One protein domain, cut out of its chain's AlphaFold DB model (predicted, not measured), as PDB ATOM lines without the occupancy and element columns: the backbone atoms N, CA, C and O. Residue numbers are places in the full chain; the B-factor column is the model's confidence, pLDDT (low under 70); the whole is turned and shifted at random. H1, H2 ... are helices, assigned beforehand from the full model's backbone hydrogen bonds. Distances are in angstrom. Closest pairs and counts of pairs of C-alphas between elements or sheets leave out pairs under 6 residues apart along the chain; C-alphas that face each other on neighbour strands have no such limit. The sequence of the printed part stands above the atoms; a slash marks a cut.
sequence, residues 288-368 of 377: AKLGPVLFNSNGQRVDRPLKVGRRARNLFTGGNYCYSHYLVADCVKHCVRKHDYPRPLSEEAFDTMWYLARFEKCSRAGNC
ATOM      1  N   ALA A 288     -22.178   6.142  32.314       92.88
ATOM      2  CA  ALA A 288     -22.224   5.938  33.763       92.88
ATOM      3  C   ALA A 288     -23.069   4.716  34.189       92.88
ATOM      4  O   ALA A 288     -22.834   4.151  35.254       92.88
ATOM      5  N   LYS A 289     -24.013   4.257  33.351       94.38
ATOM      6  CA  LYS A 289     -24.885   3.101  33.629       94.38
ATOM      7  C   LYS A 289     -24.131   1.763  33.617       94.38
ATOM      8  O   LYS A 289     -24.670   0.778  34.136       94.38
ATOM      9  N   LEU A 290     -22.921   1.723  33.041       95.38
ATOM     10  CA  LEU A 290     -22.051   0.539  33.031       95.38
ATOM     11  C   LEU A 290     -21.528   0.180  34.432       95.38
ATOM     12  O   LEU A 290     -21.282  -0.994  34.711       95.38
ATOM     13  N   GLY A 291     -21.433   1.171  35.323       92.75
ATOM     14  CA  GLY A 291     -21.125   0.985  36.737       92.75
ATOM     15  C   GLY A 291     -22.373   0.948  37.639       92.75
ATOM     16  O   GLY A 291     -23.493   1.220  37.189       92.75
ATOM     17  N   PRO A 292     -22.201   0.625  38.935       95.50
ATOM     18  CA  PRO A 292     -20.996   0.048  39.540       95.50
ATOM     19  C   PRO A 292     -20.778  -1.419  39.122       95.50
ATOM     20  O   PRO A 292     -21.725  -2.125  38.771       95.50
ATOM     21  N   VAL A 293     -19.526  -1.887  39.173       96.75
ATOM     22  CA  VAL A 293     -19.174  -3.294  38.904       96.75
ATOM     23  C   VAL A 293     -19.607  -4.172  40.079       96.75
ATOM     24  O   VAL A 293     -19.343  -3.832  41.231       96.75
ATOM     25  N   LEU A 294     -20.255  -5.302  39.793       97.31
ATOM     26  CA  LEU A 294     -20.678  -6.272  40.804       97.31
ATOM     27  C   LEU A 294     -19.674  -7.422  40.880       97.31
ATOM     28  O   LEU A 294     -19.187  -7.876  39.846       97.31
ATOM     29  N   PHE A 295     -19.409  -7.916  42.089       97.56
ATOM     30  CA  PHE A 295     -18.535  -9.063  42.341       97.56
ATOM     31  C   PHE A 295     -19.274 -10.118  43.172       97.56
ATOM     32  O   PHE A 295     -20.090  -9.775  44.028       97.56
ATOM     33  N   ASN A 296     -19.006 -11.398  42.916       97.38
ATOM     34  CA  ASN A 296     -19.470 -12.502  43.757       97.38
ATOM     35  C   ASN A 296     -18.574 -12.675  45.002       97.38
ATOM     36  O   ASN A 296     -17.581 -11.970  45.178       97.38
ATOM     37  N   SER A 297     -18.905 -13.645  45.861       97.69
ATOM     38  CA  SER A 297     -18.133 -13.973  47.072       97.69
ATOM     39  C   SER A 297     -16.685 -14.387  46.796       97.69
ATOM     40  O   SER A 297     -15.841 -14.260  47.675       97.69
ATOM     41  N   ASN A 298     -16.391 -14.851  45.580       96.75
ATOM     42  CA  ASN A 298     -15.054 -15.259  45.152       96.75
ATOM     43  C   ASN A 298     -14.253 -14.084  44.556       96.75
ATOM     44  O   ASN A 298     -13.179 -14.295  43.999       96.75
ATOM     45  N   GLY A 299     -14.782 -12.855  44.610       97.00
ATOM     46  CA  GLY A 299     -14.155 -11.671  44.022       97.00
ATOM     47  C   GLY A 299     -14.195 -11.633  42.491       97.00
ATOM     48  O   GLY A 299     -13.508 -10.808  41.891       97.00
ATOM     49  N   GLN A 300     -14.988 -12.496  41.847       97.62
ATOM     50  CA  GLN A 300     -15.162 -12.504  40.396       97.62
ATOM     51  C   GLN A 300     -16.300 -11.569  39.999       97.62
ATOM     52  O   GLN A 300     -17.355 -11.556  40.634       97.62
ATOM     53  N   ARG A 301     -16.099 -10.796  38.936       97.50
ATOM     54  CA  ARG A 301     -17.111  -9.920  38.362       97.50
ATOM     55  C   ARG A 301     -18.319 -10.724  37.894       97.50
ATOM     56  O   ARG A 301     -18.161 -11.751  37.245       97.50
ATOM     57  N   VAL A 302     -19.508 -10.207  38.186       97.38
ATOM     58  CA  VAL A 302     -20.784 -10.739  37.705       97.38
ATOM     59  C   VAL A 302     -21.540  -9.642  36.974       97.38
ATOM     60  O   VAL A 302     -21.576  -8.482  37.391       97.38
ATOM     61  N   ASP A 303     -22.173 -10.015  35.873       97.12
ATOM     62  CA  ASP A 303     -22.969  -9.100  35.078       97.12
ATOM     63  C   ASP A 303     -24.328  -8.785  35.721       97.12
ATOM     64  O   ASP A 303     -25.109  -9.668  36.078       97.12
ATOM     65  N   ARG A 304     -24.658  -7.490  35.825       96.06
ATOM     66  CA  ARG A 304     -25.968  -7.028  36.320       96.06
ATOM     67  C   ARG A 304     -27.093  -7.507  35.392       96.06
ATOM     68  O   ARG A 304     -26.983  -7.245  34.194       96.06
ATOM     69  N   PRO A 305     -28.199  -8.097  35.879       96.44
ATOM     70  CA  PRO A 305     -29.320  -8.476  35.017       96.44
ATOM     71  C   PRO A 305     -29.903  -7.253  34.291       96.44
ATOM     72  O   PRO A 305     -30.151  -6.217  34.907       96.44
ATOM     73  N   LEU A 306     -30.110  -7.375  32.977       96.75
ATOM     74  CA  LEU A 306     -30.673  -6.325  32.120       96.75
ATOM     75  C   LEU A 306     -32.109  -6.690  31.727       96.75
ATOM     76  O   LEU A 306     -32.408  -7.854  31.456       96.75
ATOM     77  N   LYS A 307     -33.003  -5.697  31.690       95.38
ATOM     78  CA  LYS A 307     -34.389  -5.879  31.237       95.38
ATOM     79  C   LYS A 307     -34.461  -5.537  29.754       95.38
ATOM     80  O   LYS A 307     -34.348  -4.376  29.391       95.38
ATOM     81  N   VAL A 308     -34.646  -6.549  28.909       97.19
ATOM     82  CA  VAL A 308     -34.662  -6.377  27.448       97.19
ATOM     83  C   VAL A 308     -35.946  -6.944  26.862       97.19
ATOM     84  O   VAL A 308     -36.218  -8.141  26.996       97.19
ATOM     85  N   GLY A 309     -36.723  -6.090  26.194       95.56
ATOM     86  CA  GLY A 309     -37.917  -6.487  25.454       95.56
ATOM     87  C   GLY A 309     -37.578  -7.297  24.199       95.56
ATOM     88  O   GLY A 309     -36.571  -7.057  23.530       95.56
ATOM     89  N   ARG A 310     -38.441  -8.258  23.836       96.19
ATOM     90  CA  ARG A 310     -38.248  -9.103  22.637       96.19
ATOM     91  C   ARG A 310     -38.178  -8.271  21.348       96.19
ATOM     92  O   ARG A 310     -37.353  -8.557  20.491       96.19
ATOM     93  N   ARG A 311     -39.008  -7.225  21.235       94.25
ATOM     94  CA  ARG A 311     -39.038  -6.326  20.065       94.25
ATOM     95  C   ARG A 311     -37.715  -5.581  19.885       94.25
ATOM     96  O   ARG A 311     -37.134  -5.647  18.808       94.25
ATOM     97  N   ALA A 312     -37.212  -4.950  20.949       95.06
ATOM     98  CA  ALA A 312     -35.933  -4.248  20.919       95.06
ATOM     99  C   ALA A 312     -34.782  -5.199  20.566       95.06
ATOM    100  O   ALA A 312     -33.956  -4.880  19.717       95.06
ATOM    101  N   ARG A 313     -34.759  -6.407  21.148       96.50
ATOM    102  CA  ARG A 313     -33.740  -7.419  20.827       96.50
ATOM    103  C   ARG A 313     -33.697  -7.732  19.331       96.50
ATOM    104  O   ARG A 313     -32.625  -7.678  18.741       96.50
ATOM    105  N   ASN A 314     -34.849  -8.006  18.720       94.38
ATOM    106  CA  ASN A 314     -34.926  -8.344  17.298       94.38
ATOM    107  C   ASN A 314     -34.435  -7.197  16.398       94.38
ATOM    108  O   ASN A 314     -33.756  -7.456  15.409       94.38
ATOM    109  N   LEU A 315     -34.717  -5.943  16.774       93.88
ATOM    110  CA  LEU A 315     -34.260  -4.761  16.039       93.88
ATOM    111  C   LEU A 315     -32.727  -4.662  15.986       93.88
ATOM    112  O   LEU A 315     -32.161  -4.353  14.939       93.88
ATOM    113  N   PHE A 316     -32.046  -4.926  17.104       96.12
ATOM    114  CA  PHE A 316     -30.594  -4.754  17.184       96.12
ATOM    115  C   PHE A 316     -29.800  -5.979  16.716       96.12
ATOM    116  O   PHE A 316     -28.714  -5.798  16.166       96.12
ATOM    117  N   THR A 317     -30.335  -7.201  16.844       95.19
ATOM    118  CA  THR A 317     -29.661  -8.423  16.363       95.19
ATOM    119  C   THR A 317     -29.436  -8.407  14.845       95.19
ATOM    120  O   THR A 317     -28.392  -8.860  14.384       95.19
ATOM    121  N   GLY A 318     -30.367  -7.852  14.060       90.56
ATOM    122  CA  GLY A 318     -30.250  -7.797  12.595       90.56
ATOM    123  C   GLY A 318     -29.414  -6.633  12.044       90.56
ATOM    124  O   GLY A 318     -29.081  -6.621  10.863       90.56
ATOM    125  N   GLY A 319     -29.076  -5.634  12.866       91.69
ATOM    126  CA  GLY A 319     -28.545  -4.359  12.370       91.69
ATOM    127  C   GLY A 319     -27.021  -4.248  12.250       91.69
ATOM    128  O   GLY A 319     -26.546  -3.269  11.681       91.69
ATOM    129  N   ASN A 320     -26.249  -5.220  12.751       95.38
ATOM    130  CA  ASN A 320     -24.775  -5.185  12.782       95.38
ATOM    131  C   ASN A 320     -24.197  -3.868  13.360       95.38
ATOM    132  O   ASN A 320     -23.294  -3.245  12.795       95.38
ATOM    133  N   TYR A 321     -24.753  -3.416  14.484       97.44
ATOM    134  CA  TYR A 321     -24.362  -2.170  15.146       97.44
ATOM    135  C   TYR A 321     -23.050  -2.308  15.932       97.44
ATOM    136  O   TYR A 321     -22.751  -3.349  16.522       97.44
ATOM    137  N   CYS A 322     -22.261  -1.231  15.995       97.56
ATOM    138  CA  CYS A 322     -21.039  -1.217  16.799       97.56
ATOM    139  C   CYS A 322     -21.319  -0.923  18.280       97.56
ATOM    140  O   CYS A 322     -21.376   0.238  18.691       97.56
ATOM    141  N   TYR A 323     -21.429  -1.955  19.118       97.00
ATOM    142  CA  TYR A 323     -21.698  -1.765  20.550       97.00
ATOM    143  C   TYR A 323     -20.643  -0.898  21.260       97.00
ATOM    144  O   TYR A 323     -21.005  -0.053  22.075       97.00
ATOM    145  N   SER A 324     -19.358  -1.007  20.902       96.50
ATOM    146  CA  SER A 324     -18.293  -0.165  21.475       96.50
ATOM    147  C   SER A 324     -18.464   1.322  21.140       96.50
ATOM    148  O   SER A 324     -18.183   2.185  21.971       96.50
ATOM    149  N   HIS A 325     -18.973   1.644  19.946       96.12
ATOM    150  CA  HIS A 325     -19.269   3.026  19.568       96.12
ATOM    151  C   HIS A 325     -20.380   3.625  20.433       96.12
ATOM    152  O   HIS A 325     -20.249   4.750  20.919       96.12
ATOM    153  N   TYR A 326     -21.466   2.876  20.629       96.88
ATOM    154  CA  TYR A 326     -22.651   3.389  21.309       96.88
ATOM    155  C   TYR A 326     -22.574   3.336  22.835       96.88
ATOM    156  O   TYR A 326     -23.161   4.193  23.486       96.88
ATOM    157  N   LEU A 327     -21.865   2.363  23.413       96.81
ATOM    158  CA  LEU A 327     -21.820   2.186  24.867       96.81
ATOM    159  C   LEU A 327     -20.643   2.922  25.524       96.81
ATOM    160  O   LEU A 327     -20.787   3.389  26.651       96.81
ATOM    161  N   VAL A 328     -19.492   3.040  24.843       95.44
ATOM    162  CA  VAL A 328     -18.253   3.593  25.437       95.44
ATOM    163  C   VAL A 328     -17.548   4.674  24.602       95.44
ATOM    164  O   VAL A 328     -16.585   5.260  25.087       95.44
ATOM    165  N   ALA A 329     -18.009   4.970  23.377       94.38
ATOM    166  CA  ALA A 329     -17.332   5.870  22.422       94.38
ATOM    167  C   ALA A 329     -15.852   5.523  22.155       94.38
ATOM    168  O   ALA A 329     -15.052   6.400  21.830       94.38
ATOM    169  N   ASP A 330     -15.488   4.243  22.245       92.69
ATOM    170  CA  ASP A 330     -14.116   3.761  22.026       92.69
ATOM    171  C   ASP A 330     -14.031   2.869  20.782       92.69
ATOM    172  O   ASP A 330     -13.492   1.766  20.786       92.69
ATOM    173  N   CYS A 331     -14.669   3.324  19.705       94.50
ATOM    174  CA  CYS A 331     -14.651   2.621  18.432       94.50
ATOM    175  C   CYS A 331     -13.406   2.990  17.612       94.50
ATOM    176  O   CYS A 331     -12.967   4.141  17.616       94.50
ATOM    177  N   VAL A 332     -12.866   2.026  16.864       93.56
ATOM    178  CA  VAL A 332     -11.769   2.258  15.914       93.56
ATOM    179  C   VAL A 332     -12.229   3.153  14.753       93.56
ATOM    180  O   VAL A 332     -13.380   3.074  14.326       93.56
ATOM    181  N   LYS A 333     -11.331   3.994  14.213       90.88
ATOM    182  CA  LYS A 333     -11.656   4.976  13.153       90.88
ATOM    183  C   LYS A 333     -12.268   4.346  11.889       90.88
ATOM    184  O   LYS A 333     -13.106   4.974  11.255       90.88
ATOM    185  N   HIS A 334     -11.897   3.108  11.562       93.56
ATOM    186  CA  HIS A 334     -12.380   2.368  10.390       93.56
ATOM    187  C   HIS A 334     -13.216   1.152  10.812       93.56
ATOM    188  O   HIS A 334     -12.853   0.004  10.563       93.56
ATOM    189  N   CYS A 335     -14.311   1.393  11.532       96.31
ATOM    190  CA  CYS A 335     -15.207   0.320  11.949       96.31
ATOM    191  C   CYS A 335     -16.101  -0.141  10.792       96.31
ATOM    192  O   CYS A 335     -16.751   0.677  10.150       96.31
ATOM    193  N   VAL A 336     -16.180  -1.455  10.577       96.94
ATOM    194  CA  VAL A 336     -17.077  -2.081   9.585       96.94
ATOM    195  C   VAL A 336     -18.526  -2.224  10.074       96.94
ATOM    196  O   VAL A 336     -19.408  -2.589   9.303       96.94
ATOM    197  N   ARG A 337     -18.776  -1.992  11.369       97.38
ATOM    198  CA  ARG A 337     -20.111  -2.075  11.985       97.38
ATOM    199  C   ARG A 337     -20.833  -0.725  11.875       97.38
ATOM    200  O   ARG A 337     -20.198   0.322  11.788       97.38
ATOM    201  N   LYS A 338     -22.167  -0.738  11.914       97.44
ATOM    202  CA  LYS A 338     -22.992   0.459  11.685       97.44
ATOM    203  C   LYS A 338     -22.950   1.461  12.847       97.44
ATOM    204  O   LYS A 338     -23.062   1.069  14.015       97.44
ATOM    205  N   HIS A 339     -22.855   2.752  12.506       96.62
ATOM    206  CA  HIS A 339     -22.855   3.922  13.409       96.62
ATOM    207  C   HIS A 339     -24.017   4.909  13.123       96.62
ATOM    208  O   HIS A 339     -23.953   6.072  13.512       96.62
ATOM    209  N   ASP A 340     -25.057   4.462  12.420       96.38
ATOM    210  CA  ASP A 340     -26.190   5.259  11.923       96.38
ATOM    211  C   ASP A 340     -27.397   5.343  12.882       96.38
ATOM    212  O   ASP A 340     -28.386   6.007  12.575       96.38
ATOM    213  N   TYR A 341     -27.339   4.711  14.059       96.19
ATOM    214  CA  TYR A 341     -28.409   4.767  15.054       96.19
ATOM    215  C   TYR A 341     -28.370   6.094  15.840       96.19
ATOM    216  O   TYR A 341     -27.294   6.505  16.295       96.19
ATOM    217  N   PRO A 342     -29.518   6.763  16.060       95.12
ATOM    218  CA  PRO A 342     -29.561   8.054  16.746       95.12
ATOM    219  C   PRO A 342     -28.959   8.037  18.159       95.12
ATOM    220  O   PRO A 342     -29.111   7.078  18.919       95.12
ATOM    221  N   ARG A 343     -28.313   9.148  18.539       93.00
ATOM    222  CA  ARG A 343     -27.841   9.417  19.907       93.00
ATOM    223  C   ARG A 343     -28.515  10.673  20.482       93.00
ATOM    224  O   ARG A 343     -28.771  11.595  19.712       93.00
ATOM    225  N   PRO A 344     -28.721  10.758  21.813       93.94
ATOM    226  CA  PRO A 344     -28.390   9.749  22.828       93.94
ATOM    227  C   PRO A 344     -29.279   8.500  22.725       93.94
ATOM    228  O   PRO A 344     -30.405   8.573  22.244       93.94
ATOM    229  N   LEU A 345     -28.763   7.343  23.159       95.75
ATOM    230  CA  LEU A 345     -29.569   6.121  23.193       95.75
ATOM    231  C   LEU A 345     -30.708   6.267  24.206       95.75
ATOM    232  O   LEU A 345     -30.490   6.754  25.319       95.75
ATOM    233  N   SER A 346     -31.894   5.770  23.850       95.69
ATOM    234  CA  SER A 346     -32.947   5.529  24.837       95.69
ATOM    235  C   SER A 346     -32.493   4.471  25.847       95.69
ATOM    236  O   SER A 346     -31.606   3.659  25.569       95.69
ATOM    237  N   GLU A 347     -33.104   4.461  27.032       95.50
ATOM    238  CA  GLU A 347     -32.719   3.522  28.087       95.50
ATOM    239  C   GLU A 347     -32.878   2.051  27.652       95.50
ATOM    240  O   GLU A 347     -31.982   1.237  27.885       95.50
ATOM    241  N   GLU A 348     -33.976   1.725  26.961       96.81
ATOM    242  CA  GLU A 348     -34.234   0.384  26.424       96.81
ATOM    243  C   GLU A 348     -33.235   0.007  25.319       96.81
ATOM    244  O   GLU A 348     -32.751  -1.127  25.289       96.81
ATOM    245  N   ALA A 349     -32.880   0.947  24.434       97.12
ATOM    246  CA  ALA A 349     -31.881   0.707  23.393       97.12
ATOM    247  C   ALA A 349     -30.494   0.449  23.999       97.12
ATOM    248  O   ALA A 349     -29.809  -0.486  23.583       97.12
ATOM    249  N   PHE A 350     -30.108   1.222  25.019       97.38
ATOM    250  CA  PHE A 350     -28.851   1.033  25.745       97.38
ATOM    251  C   PHE A 350     -28.781  -0.345  26.408       97.38
ATOM    252  O   PHE A 350     -27.824  -1.086  26.180       97.38
ATOM    253  N   ASP A 351     -29.808  -0.727  27.175       97.56
ATOM    254  CA  ASP A 351     -29.839  -2.032  27.846       97.56
ATOM    255  C   ASP A 351     -29.887  -3.190  26.841       97.56
ATOM    256  O   ASP A 351     -29.273  -4.232  27.073       97.56
ATOM    257  N   THR A 352     -30.551  -3.006  25.697       98.06
ATOM    258  CA  THR A 352     -30.591  -4.016  24.635       98.06
ATOM    259  C   THR A 352     -29.237  -4.190  23.953       98.06
ATOM    260  O   THR A 352     -28.776  -5.321  23.806       98.06
ATOM    261  N   MET A 353     -28.566  -3.099  23.570       98.06
ATOM    262  CA  MET A 353     -27.224  -3.168  22.981       98.06
ATOM    263  C   MET A 353     -26.208  -3.744  23.968       98.06
ATOM    264  O   MET A 353     -25.369  -4.551  23.577       98.06
ATOM    265  N   TRP A 354     -26.295  -3.386  25.252       97.88
ATOM    266  CA  TRP A 354     -25.413  -3.946  26.276       97.88
ATOM    267  C   TRP A 354     -25.679  -5.436  26.511       97.88
ATOM    268  O   TRP A 354     -24.739  -6.219  26.613       97.88
ATOM    269  N   TYR A 355     -26.943  -5.860  26.512       98.19
ATOM    270  CA  TYR A 355     -27.298  -7.278  26.553       98.19
ATOM    271  C   TYR A 355     -26.719  -8.051  25.363       98.19
ATOM    272  O   TYR A 355     -26.175  -9.135  25.556       98.19
ATOM    273  N   LEU A 356     -26.786  -7.489  24.151       97.81
ATOM    274  CA  LEU A 356     -26.217  -8.114  22.956       97.81
ATOM    275  C   LEU A 356     -24.679  -8.145  22.979       97.81
ATOM    276  O   LEU A 356     -24.080  -9.144  22.586       97.81
ATOM    277  N   ALA A 357     -24.030  -7.099  23.493       97.75
ATOM    278  CA  ALA A 357     -22.575  -7.061  23.642       97.75
ATOM    279  C   ALA A 357     -22.050  -8.169  24.572       97.75
ATOM    280  O   ALA A 357     -20.964  -8.697  24.347       97.75
ATOM    281  N   ARG A 358     -22.834  -8.575  25.580       97.56
ATOM    282  CA  ARG A 358     -22.448  -9.626  26.536       97.56
ATOM    283  C   ARG A 358     -22.427 -11.047  25.977       97.56
ATOM    284  O   ARG A 358     -21.907 -11.936  26.646       97.56
ATOM    285  N   PHE A 359     -22.953 -11.284  24.774       96.56
ATOM    286  CA  PHE A 359     -22.762 -12.578  24.108       96.56
ATOM    287  C   PHE A 359     -21.307 -12.785  23.664       96.56
ATOM    288  O   PHE A 359     -20.862 -13.925  23.538       96.56
ATOM    289  N   GLU A 360     -20.547 -11.702  23.472       96.56
ATOM    290  CA  GLU A 360     -19.096 -11.768  23.319       96.56
ATOM    291  C   GLU A 360     -18.451 -11.880  24.717       96.56
ATOM    292  O   GLU A 360     -18.748 -11.100  25.628       96.56
ATOM    293  N   LYS A 361     -17.577 -12.877  24.910       97.38
ATOM    294  CA  LYS A 361     -16.921 -13.136  26.202       97.38
ATOM    295  C   LYS A 361     -15.821 -12.112  26.470       97.38
ATOM    296  O   LYS A 361     -14.975 -11.863  25.612       97.38
ATOM    297  N   CYS A 362     -15.776 -11.576  27.687       97.94
ATOM    298  CA  CYS A 362     -14.671 -10.732  28.121       97.94
ATOM    299  C   CYS A 362     -13.364 -11.540  28.162       97.94
ATOM    300  O   CYS A 362     -13.298 -12.593  28.795       97.94
ATOM    301  N   SER A 363     -12.289 -11.017  27.564       97.12
ATOM    302  CA  SER A 363     -10.968 -11.668  27.559       97.12
ATOM    303  C   SER A 363     -10.360 -11.839  28.956       97.12
ATOM    304  O   SER A 363      -9.513 -12.704  29.162       97.12
ATOM    305  N   ARG A 364     -10.799 -11.032  29.929       96.19
ATOM    306  CA  ARG A 364     -10.390 -11.119  31.341       96.19
ATOM    307  C   ARG A 364     -11.363 -11.935  32.203       96.19
ATOM    308  O   ARG A 364     -11.077 -12.115  33.386       96.19
ATOM    309  N   ALA A 365     -12.482 -12.397  31.630       93.75
ATOM    310  CA  ALA A 365     -13.550 -13.137  32.311       93.75
ATOM    311  C   ALA A 365     -13.895 -12.516  33.685       93.75
ATOM    312  O   ALA A 365     -13.848 -11.293  33.848       93.75
ATOM    313  N   GLY A 366     -14.150 -13.339  34.702       92.19
ATOM    314  CA  GLY A 366     -14.447 -12.886  36.063       92.19
ATOM    315  C   GLY A 366     -13.389 -11.976  36.715       92.19
ATOM    316  O   GLY A 366     -13.696 -11.312  37.695       92.19
ATOM    317  N   ASN A 367     -12.168 -11.853  36.184       97.00
ATOM    318  CA  ASN A 367     -11.123 -10.992  36.763       97.00
ATOM    319  C   ASN A 367     -11.139  -9.548  36.215       97.00
ATOM    320  O   ASN A 367     -10.263  -8.738  36.536       97.00
ATOM    321  N   CYS A 368     -12.107  -9.192  35.365       97.62
ATOM    322  CA  CYS A 368     -12.198  -7.859  34.771       97.62
ATOM    323  C   CYS A 368     -12.632  -6.779  35.780       97.62
ATOM    324  O   CYS A 368     -13.795  -6.713  36.169       97.62
TER     325      CYS A 368
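What this domain is: This is residues 288 to 368 of the 377 residues of an uncharacterized protein of Glarea lozoyensis (strain ATCC 20868 / MF5171) (UniProt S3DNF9). The domain has little regular structure: three short helices make a small group at one end, in which H3 lies between H1 and H2, and the long stretch of residues 288 to 309 before H1 and the tail after H3 reach out to one side of it. The opening stretch, residues 288 to 309, folds back on itself far from H1, where residues 294 to 295 pair antiparallel with residues 301 to 302. The printed part has 81 residues, 25 of them in named helices, H1, H2 and H3 along the chain, with no named strand: all helix. It is only just compact, close to loose, with a radius of gyration of the C-alphas of 13.6 A and spans of 40 by 30 by 21 A.

Where its parts are: H1, residues 310 to 317, begins at C-alpha 310 (-38.248, -9.103, 22.637). H2 is residues 323 to 328. H3, residues 347 to 357, is 15.3 A long and ends at C-alpha 357 (-22.575, -7.061, 23.642).

How they stand to each other: H3 touches H1, closest at the C-alphas of Thr 352 and Arg 313, 6.0 A, at a steep tilt of 55 degrees, the same way. H3 touches H2, closest at the C-alphas of Ala 357 and Tyr 323, 6.2 A, at a steep tilt of 61 degrees, opposite ways. H1 and H2 are apart. In H1, H2 and H3 every O i to N i+4 pair is within hydrogen-bond range.

The domain as a whole: The C-alphas farthest apart, of Ser 297 and Asp 340, are 40.9 A apart. The link from H1 to H2 is tight, that from H2 to H3 long, with 18 residues. The printed part has no cut, and no printed residue is under 70 in pLDDT.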